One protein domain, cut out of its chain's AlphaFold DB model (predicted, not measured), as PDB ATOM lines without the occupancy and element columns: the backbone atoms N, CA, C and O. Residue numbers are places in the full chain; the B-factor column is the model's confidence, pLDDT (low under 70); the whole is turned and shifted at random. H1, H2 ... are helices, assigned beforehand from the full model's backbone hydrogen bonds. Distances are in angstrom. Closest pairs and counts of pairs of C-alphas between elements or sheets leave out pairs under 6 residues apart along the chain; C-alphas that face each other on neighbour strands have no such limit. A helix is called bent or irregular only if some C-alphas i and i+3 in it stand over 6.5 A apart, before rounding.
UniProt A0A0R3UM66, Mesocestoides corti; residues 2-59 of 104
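Overview. This is residues 2 to 59 of the 104 residues of a protein of Mesocestoides corti (UniProt A0A0R3UM66). An extended first stretch runs into a small, loose ring made by residues 9 to 35, with H1 and H2 on its rim, and one long helix, H3, leads away from it as an arm. The ring comes back on itself where residues 9 to 10 pair with residues 34 to 35, and the far part of the arm, residues 49 to 59, sticks out free. The printed part has 58 residues, with three named helices in the order H1, H2, H3 and no named strand, and its class is all helix. It is loose, with a radius of gyration of the C-alphas of 14.0 A, and elongated, spanning 43 by 26 by 15 A.

Arrangement. Residues 2 to 13 hold no named element, and their C-alphas lie 3 to 19 A from the mean of all C-alphas. Within them, residues 9 to 10 form a short parallel pairing with residues 34 to 35, too short for named strands. H1, residues 14 to 22, and H2, residues 25 to 28, are close but not clearly touching: their closest C-alphas, those of Phe 20 and Tyr 26, are 7.1 A apart. The centres of H1 and H2 are 11.6 A apart. H3, residues 38 to 58, touches no helix; it is apart from H1 and also apart from H2, with no C-alpha of either within 8 A of it. In H3 every O i to N i+4 pair is within hydrogen-bond range, in H1 3 of 5 are, and H2, with 4 residues, is too short for such a pair, though its one O i to N i+3 pair is within range.

Along the chain. The printed part begins at Ala 2, with its C-alpha at (125.008, 88.413, 155.984). H1 runs from Pro 14, C-alpha at (141.295, 118.003, 158.305), to Ser 22, 13.7 A from first to last C-alpha. H1 is irregular, but only just: C-alphas 15 and 18 are 6.6 A apart. H2 runs from Val 25 to Leu 28 and measures 5.6 A. H3 runs from Leu 38, C-alpha at (127.126, 113.511, 165.238), to Asn 58, C-alpha at (105.881, 97.986, 150.445); it has 21 residues, is 30.2 A long and is not bent.

Size, cuts and confidence. The two C-alphas farthest apart are those of Arg 15 and Ala 59, 44.8 A. The first and last printed C-alphas, of Ala 2 and Ala 59, are 20.0 A apart. Without residues 49 to 59, which stand free and of which 49 to 58 belong to H3, the body has 47 residues and spans 30 by 28 by 12 A. The printed part has no cut. The link from H1 to H2 is tight, with 2 residues, the link from H2 to H3 is short, with 9, and no link is long. The mean pLDDT of the printed part is 87.4; residue 2 and residues 56 to 59 are under 70.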
ATOM      1  N   ALA A   2     124.018  87.347 155.865       60.12
ATOM      2  CA  ALA A   2     125.008  88.413 155.984       60.12
ATOM      3  C   ALA A   2     124.363  89.572 156.754       60.12
ATOM      4  O   ALA A   2     123.205  89.892 156.501       60.12
ATOM      5  N   VAL A   3     125.080  90.132 157.726       79.31
ATOM      6  CA  VAL A   3     124.656  91.352 158.416       79.31
ATOM      7  C   VAL A   3     125.132  92.513 157.557       79.31
ATOM      8  O   VAL A   3     126.333  92.611 157.308       79.31
ATOM      9  N   ASP A   4     124.203  93.339 157.084       80.88
ATOM     10  CA  ASP A   4     124.551  94.584 156.407       80.88
ATOM     11  C   ASP A   4     124.823  95.664 157.461       80.88
ATOM     12  O   ASP A   4     124.070  95.796 158.431       80.88
ATOM     13  N   VAL A   5     125.950  96.363 157.337       85.06
ATOM     14  CA  VAL A   5     126.413  97.335 158.338       85.06
ATOM     15  C   VAL A   5     126.876  98.599 157.636       85.06
ATOM     16  O   VAL A   5     127.939  98.630 157.016       85.06
ATOM     17  N   THR A   6     126.120  99.674 157.832       88.75
ATOM     18  CA  THR A   6     126.494 101.012 157.371       88.75
ATOM     19  C   THR A   6     127.333 101.719 158.431       88.75
ATOM     20  O   THR A   6     126.948 101.812 159.597       88.75
ATOM     21  N   VAL A   7     128.499 102.233 158.033       91.56
ATOM     22  CA  VAL A   7     129.423 102.955 158.921       91.56
ATOM     23  C   VAL A   7     129.419 104.440 158.579       91.56
ATOM     24  O   VAL A   7     129.520 104.809 157.411       91.56
ATOM     25  N   PHE A   8     129.377 105.296 159.600       94.06
ATOM     26  CA  PHE A   8     129.494 106.746 159.459       94.06
ATOM     27  C   PHE A   8     130.681 107.275 160.263       94.06
ATOM     28  O   PHE A   8     130.920 106.852 161.395       94.06
ATOM     29  N   ILE A   9     131.428 108.219 159.686       94.25
ATOM     30  CA  ILE A   9     132.587 108.847 160.334       94.25
ATOM     31  C   ILE A   9     132.248 110.293 160.665       94.25
ATOM     32  O   ILE A   9     131.929 111.087 159.784       94.25
ATOM     33  N   VAL A  10     132.378 110.661 161.936       95.19
ATOM     34  CA  VAL A  10     132.021 111.996 162.427       95.19
ATOM     35  C   VAL A  10     133.265 112.766 162.862       95.19
ATOM     36  O   VAL A  10     134.197 112.195 163.428       95.19
ATOM     37  N   ALA A  11     133.269 114.079 162.619       92.31
ATOM     38  CA  ALA A  11     134.287 115.018 163.092       92.31
ATOM     39  C   ALA A  11     135.725 114.644 162.667       92.31
ATOM     40  O   ALA A  11     136.691 114.826 163.415       92.31
ATOM     41  N   LEU A  12     135.887 114.147 161.432       91.31
ATOM     42  CA  LEU A  12     137.207 113.841 160.886       91.31
ATOM     43  C   LEU A  12     138.055 115.116 160.797       91.31
ATOM     44  O   LEU A  12     137.772 116.032 160.020       91.31
ATOM     45  N   ARG A  13     139.148 115.147 161.565       91.75
ATOM     46  CA  ARG A  13     140.086 116.275 161.563       91.75
ATOM     47  C   ARG A  13     140.677 116.482 160.159       91.75
ATOM     48  O   ARG A  13     141.146 115.508 159.570       91.75
ATOM     49  N   PRO A  14     140.785 117.730 159.654       88.56
ATOM     50  CA  PRO A  14     141.295 118.003 158.305       88.56
ATOM     51  C   PRO A  14     142.667 117.385 158.020       88.56
ATOM     52  O   PRO A  14     142.907 116.878 156.930       88.56
ATOM     53  N   ARG A  15     143.547 117.354 159.029       91.44
ATOM     54  CA  ARG A  15     144.896 116.774 158.927       91.44
ATOM     55  C   ARG A  15     144.908 115.265 158.658       91.44
ATOM     56  O   ARG A  15     145.916 114.763 158.190       91.44
ATOM     57  N   LEU A  16     143.820 114.554 158.965       90.88
ATOM     58  CA  LEU A  16     143.703 113.111 158.738       90.88
ATOM     59  C   LEU A  16     143.106 112.777 157.365       90.88
ATOM     60  O   LEU A  16     143.186 111.627 156.942       90.88
ATOM     61  N   ARG A  17     142.545 113.761 156.648       89.00
ATOM     62  CA  ARG A  17     141.948 113.537 155.322       89.00
ATOM     63  C   ARG A  17     142.976 113.062 154.301       89.00
ATOM     64  O   ARG A  17     142.696 112.143 153.544       89.00
ATOM     65  N   SER A  18     144.180 113.636 154.314       90.25
ATOM     66  CA  SER A  18     145.264 113.198 153.425       90.25
ATOM     67  C   SER A  18     145.683 111.754 153.705       90.25
ATOM     68  O   SER A  18     145.900 110.998 152.766       90.25
ATOM     69  N   THR A  19     145.732 111.352 154.979       93.75
ATOM     70  CA  THR A  19     146.037 109.975 155.387       93.75
ATOM     71  C   THR A  19     144.943 108.996 154.963       93.75
ATOM     72  O   THR A  19     145.245 107.903 154.501       93.75
ATOM     73  N   PHE A  20     143.670 109.380 155.088       92.31
ATOM     74  CA  PHE A  20     142.545 108.557 154.629       92.31
ATOM     75  C   PHE A  20     142.557 108.392 153.109       92.31
ATOM     76  O   PHE A  20     142.301 107.300 152.602       92.31
ATOM     77  N   HIS A  21     142.912 109.460 152.394       90.75
ATOM     78  CA  HIS A  21     143.060 109.432 150.948       90.75
ATOM     79  C   HIS A  21     144.196 108.501 150.515       90.75
ATOM     80  O   HIS A  21     143.977 107.619 149.688       90.75
ATOM     81  N   SER A  22     145.387 108.635 151.109       93.56
ATOM     82  CA  SER A  22     146.533 107.785 150.764       93.56
ATOM     83  C   SER A  22     146.345 106.322 151.170       93.56
ATOM     84  O   SER A  22     146.868 105.437 150.500       93.56
ATOM     85  N   ALA A  23     145.579 106.058 152.230       93.19
ATOM     86  CA  ALA A  23     145.205 104.710 152.649       93.19
ATOM     87  C   ALA A  23     144.060 104.100 151.816       93.19
ATOM     88  O   ALA A  23     143.697 102.949 152.045       93.19
ATOM     89  N   GLY A  24     143.477 104.846 150.869       92.75
ATOM     90  CA  GLY A  24     142.408 104.350 149.999       92.75
ATOM     91  C   GLY A  24     141.066 104.137 150.705       92.75
ATOM     92  O   GLY A  24     140.217 103.420 150.185       92.75
ATOM     93  N   VAL A  25     140.843 104.762 151.869       91.31
ATOM     94  CA  VAL A  25     139.610 104.578 152.661       91.31
ATOM     95  C   VAL A  25     138.370 104.947 151.849       91.31
ATOM     96  O   VAL A  25     137.364 104.248 151.916       91.31
ATOM     97  N   TYR A  26     138.466 105.984 151.016       88.31
ATOM     98  CA  TYR A  26     137.358 106.464 150.191       88.31
ATOM     99  C   TYR A  26     136.900 105.485 149.099       88.31
ATOM    100  O   TYR A  26     135.822 105.666 148.542       88.31
ATOM    101  N   ALA A  27     137.689 104.448 148.795       88.81
ATOM    102  CA  ALA A  27     137.279 103.383 147.879       88.81
ATOM    103  C   ALA A  27     136.329 102.367 148.539       88.81
ATOM    104  O   ALA A  27     135.553 101.718 147.846       88.81
ATOM    105  N   LEU A  28     136.409 102.222 149.866       88.56
ATOM    106  CA  LEU A  28     135.572 101.311 150.653       88.56
ATOM    107  C   LEU A  28     134.429 102.047 151.354       88.56
ATOM    108  O   LEU A  28     133.342 101.498 151.495       88.56
ATOM    109  N   LEU A  29     134.684 103.275 151.806       89.81
ATOM    110  CA  LEU A  29     133.724 104.109 152.509       89.81
ATOM    111  C   LEU A  29     133.593 105.451 151.780       89.81
ATOM    112  O   LEU A  29     134.506 106.277 151.884       89.81
ATOM    113  N   PRO A  30     132.497 105.688 151.043       88.56
ATOM    114  CA  PRO A  30     132.364 106.881 150.220       88.56
ATOM    115  C   PRO A  30     132.336 108.151 151.078       88.56
ATOM    116  O   PRO A  30     131.960 108.141 152.251       88.56
ATOM    117  N   GLU A  31     132.745 109.277 150.486       88.88
ATOM    118  CA  GLU A  31     132.846 110.562 151.197       88.88
ATOM    119  C   GLU A  31     131.512 111.046 151.787       88.88
ATOM    120  O   GLU A  31     131.503 111.809 152.751       88.88
ATOM    121  N   GLU A  32     130.386 110.578 151.253       89.81
ATOM    122  CA  GLU A  32     129.043 110.885 151.751       89.81
ATOM    123  C   GLU A  32     128.756 110.333 153.154       89.81
ATOM    124  O   GLU A  32     127.913 110.884 153.858       89.81
ATOM    125  N   ASN A  33     129.524 109.338 153.611       92.69
ATOM    126  CA  ASN A  33     129.416 108.783 154.960       92.69
ATOM    127  C   ASN A  33     130.207 109.595 156.007       92.69
ATOM    128  O   ASN A  33     130.292 109.192 157.173       92.69
ATOM    129  N   PHE A  34     130.816 110.719 155.612       93.38
ATOM    130  CA  PHE A  34     131.602 111.578 156.494       93.38
ATOM    131  C   PHE A  34     130.822 112.833 156.889       93.38
ATOM    132  O   PHE A  34     130.482 113.675 156.058       93.38
ATOM    133  N   PHE A  35     130.640 113.019 158.193       94.81
ATOM    134  CA  PHE A  35     129.852 114.106 158.761       94.81
ATOM    135  C   PHE A  35     130.692 115.001 159.665       94.81
ATOM    136  O   PHE A  35     131.652 114.575 160.310       94.81
ATOM    137  N   MET A  36     130.320 116.278 159.731       91.25
ATOM    138  CA  MET A  36     130.952 117.229 160.650       91.25
ATOM    139  C   MET A  36     130.349 117.161 162.055       91.25
ATOM    140  O   MET A  36     131.063 117.418 163.021       91.25
ATOM    141  N   SER A  37     129.076 116.779 162.173       94.31
ATOM    142  CA  SER A  37     128.368 116.654 163.446       94.31
ATOM    143  C   SER A  37     127.808 115.242 163.633       94.31
ATOM    144  O   SER A  37     127.472 114.558 162.667       94.31
ATOM    145  N   LEU A  38     127.724 114.803 164.892       94.81
ATOM    146  CA  LEU A  38     127.126 113.511 165.238       94.81
ATOM    147  C   LEU A  38     125.625 113.518 164.954       94.81
ATOM    148  O   LEU A  38     125.088 112.544 164.447       94.81
ATOM    149  N   HIS A  39     124.975 114.639 165.250       96.12
ATOM    150  CA  HIS A  39     123.552 114.835 165.033       96.12
ATOM    151  C   HIS A  39     123.157 114.596 163.569       96.12
ATOM    152  O   HIS A  39     122.233 113.832 163.309       96.12
ATOM    153  N   ASP A  40     123.892 115.171 162.612       94.50
ATOM    154  CA  ASP A  40     123.569 115.007 161.190       94.50
ATOM    155  C   ASP A  40     123.765 113.560 160.727       94.50
ATOM    156  O   ASP A  40     122.946 113.043 159.972       94.50
ATOM    157  N   ALA A  41     124.811 112.887 161.221       94.38
ATOM    158  CA  ALA A  41     125.034 111.472 160.932       94.38
ATOM    159  C   ALA A  41     123.887 110.599 161.462       94.38
ATOM    160  O   ALA A  41     123.423 109.702 160.765       94.38
ATOM    161  N   VAL A  42     123.400 110.885 162.674       95.25
ATOM    162  CA  VAL A  42     122.271 110.164 163.279       95.25
ATOM    163  C   VAL A  42     120.976 110.417 162.508       95.25
ATOM    164  O   VAL A  42     120.237 109.470 162.256       95.25
ATOM    165  N   LEU A  43     120.707 111.656 162.087       95.56
ATOM    166  CA  LEU A  43     119.524 111.958 161.277       95.56
ATOM    167  C   LEU A  43     119.528 111.206 159.943       95.56
ATOM    168  O   LEU A  43     118.488 110.690 159.538       95.56
ATOM    169  N   VAL A  44     120.683 111.123 159.276       93.62
ATOM    170  CA  VAL A  44     120.815 110.346 158.035       93.62
ATOM    171  C   VAL A  44     120.623 108.857 158.308       93.62
ATOM    172  O   VAL A  44     119.817 108.227 157.634       93.62
ATOM    173  N   ALA A  45     121.265 108.318 159.347       91.88
ATOM    174  CA  ALA A  45     121.117 106.912 159.717       91.88
ATOM    175  C   ALA A  45     119.652 106.527 159.995       91.88
ATOM    176  O   ALA A  45     119.188 105.478 159.553       91.88
ATOM    177  N   LEU A  46     118.909 107.381 160.706       91.94
ATOM    178  CA  LEU A  46     117.486 107.162 160.972       91.94
ATOM    179  C   LEU A  46     116.650 107.232 159.691       91.94
ATOM    180  O   LEU A  46     115.752 106.412 159.508       91.94
ATOM    181  N   ALA A  47     116.939 108.188 158.806       90.88
ATOM    182  CA  ALA A  47     116.234 108.316 157.536       90.88
ATOM    183  C   ALA A  47     116.448 107.089 156.634       90.88
ATOM    184  O   ALA A  47     115.475 106.586 156.068       90.88
ATOM    185  N   ASP A  48     117.680 106.581 156.548       88.75
ATOM    186  CA  ASP A  48     118.020 105.387 155.766       88.75
ATOM    187  C   ASP A  48     117.317 104.145 156.328       88.75
ATOM    188  O   ASP A  48     116.650 103.418 155.590       88.75
ATOM    189  N   LEU A  49     117.348 103.963 157.653       86.44
ATOM    190  CA  LEU A  49     116.670 102.849 158.314       86.44
ATOM    191  C   LEU A  49     115.149 102.888 158.091       86.44
ATOM    192  O   LEU A  49     114.525 101.867 157.808       86.44
ATOM    193  N   GLN A  50     114.536 104.073 158.160       89.38
ATOM    194  CA  GLN A  50     113.114 104.236 157.854       89.38
ATOM    195  C   GLN A  50     112.800 103.994 156.370       89.38
ATOM    196  O   GLN A  50     111.710 103.516 156.042       89.38
ATOM    197  N   ALA A  51     113.709 104.344 155.459       84.88
ATOM    198  CA  ALA A  51     113.545 104.086 154.031       84.88
ATOM    199  C   ALA A  51     113.596 102.580 153.733       84.88
ATOM    200  O   ALA A  51     112.730 102.079 153.015       84.88
ATOM    201  N   GLU A  52     114.530 101.852 154.347       83.31
ATOM    202  CA  GLU A  52     114.601 100.389 154.266       83.31
ATOM    203  C   GLU A  52     113.362  99.723 154.869       83.31
ATOM    204  O   GLU A  52     112.766  98.840 154.247       83.31
ATOM    205  N   GLN A  53     112.903 100.191 156.034       81.50
ATOM    206  CA  GLN A  53     111.667  99.700 156.648       81.50
ATOM    207  C   GLN A  53     110.461  99.901 155.722       81.50
ATOM    208  O   GLN A  53     109.701  98.959 155.499       81.50
ATOM    209  N   ARG A  54     110.306 101.080 155.108       75.69
ATOM    210  CA  ARG A  54     109.227 101.332 154.135       75.69
ATOM    211  C   ARG A  54     109.371 100.493 152.866       75.69
ATOM    212  O   ARG A  54     108.365 100.007 152.358       75.69
ATOM    213  N   ALA A  55     110.588 100.289 152.362       72.81
ATOM    214  CA  ALA A  55     110.835  99.422 151.209       72.81
ATOM    215  C   ALA A  55     110.454  97.963 151.509       72.81
ATOM    216  O   ALA A  55     109.825  97.312 150.676       72.81
ATOM    217  N   SER A  56     110.757  97.479 152.716       67.06
ATOM    218  CA  SER A  56     110.355  96.141 153.162       67.06
ATOM    219  C   SER A  56     108.841  96.024 153.382       67.06
ATOM    220  O   SER A  56     108.250  95.024 152.992       67.06
ATOM    221  N   HIS A  57     108.189  97.069 153.902       60.88
ATOM    222  CA  HIS A  57     106.738  97.096 154.108       60.88
ATOM    223  C   HIS A  57     105.956  97.189 152.781       60.88
ATOM    224  O   HIS A  57     104.864  96.635 152.659       60.88
ATOM    225  N   ASN A  58     106.504  97.864 151.768       55.69
ATOM    226  CA  ASN A  58     105.881  97.986 150.445       55.69
ATOM    227  C   ASN A  58     106.120  96.760 149.547       55.69
ATOM    228  O   ASN A  58     105.461  96.623 148.518       55.69
ATOM    229  N   ALA A  59     107.022  95.846 149.919       53.91
ATOM    230  CA  ALA A  59     107.222  94.594 149.188       53.91
ATOM    231  C   ALA A  59     106.000  93.651 149.269       53.91
ATOM    232  O   ALA A  59     105.804  92.844 148.363       53.91
TER     233      ALA A  59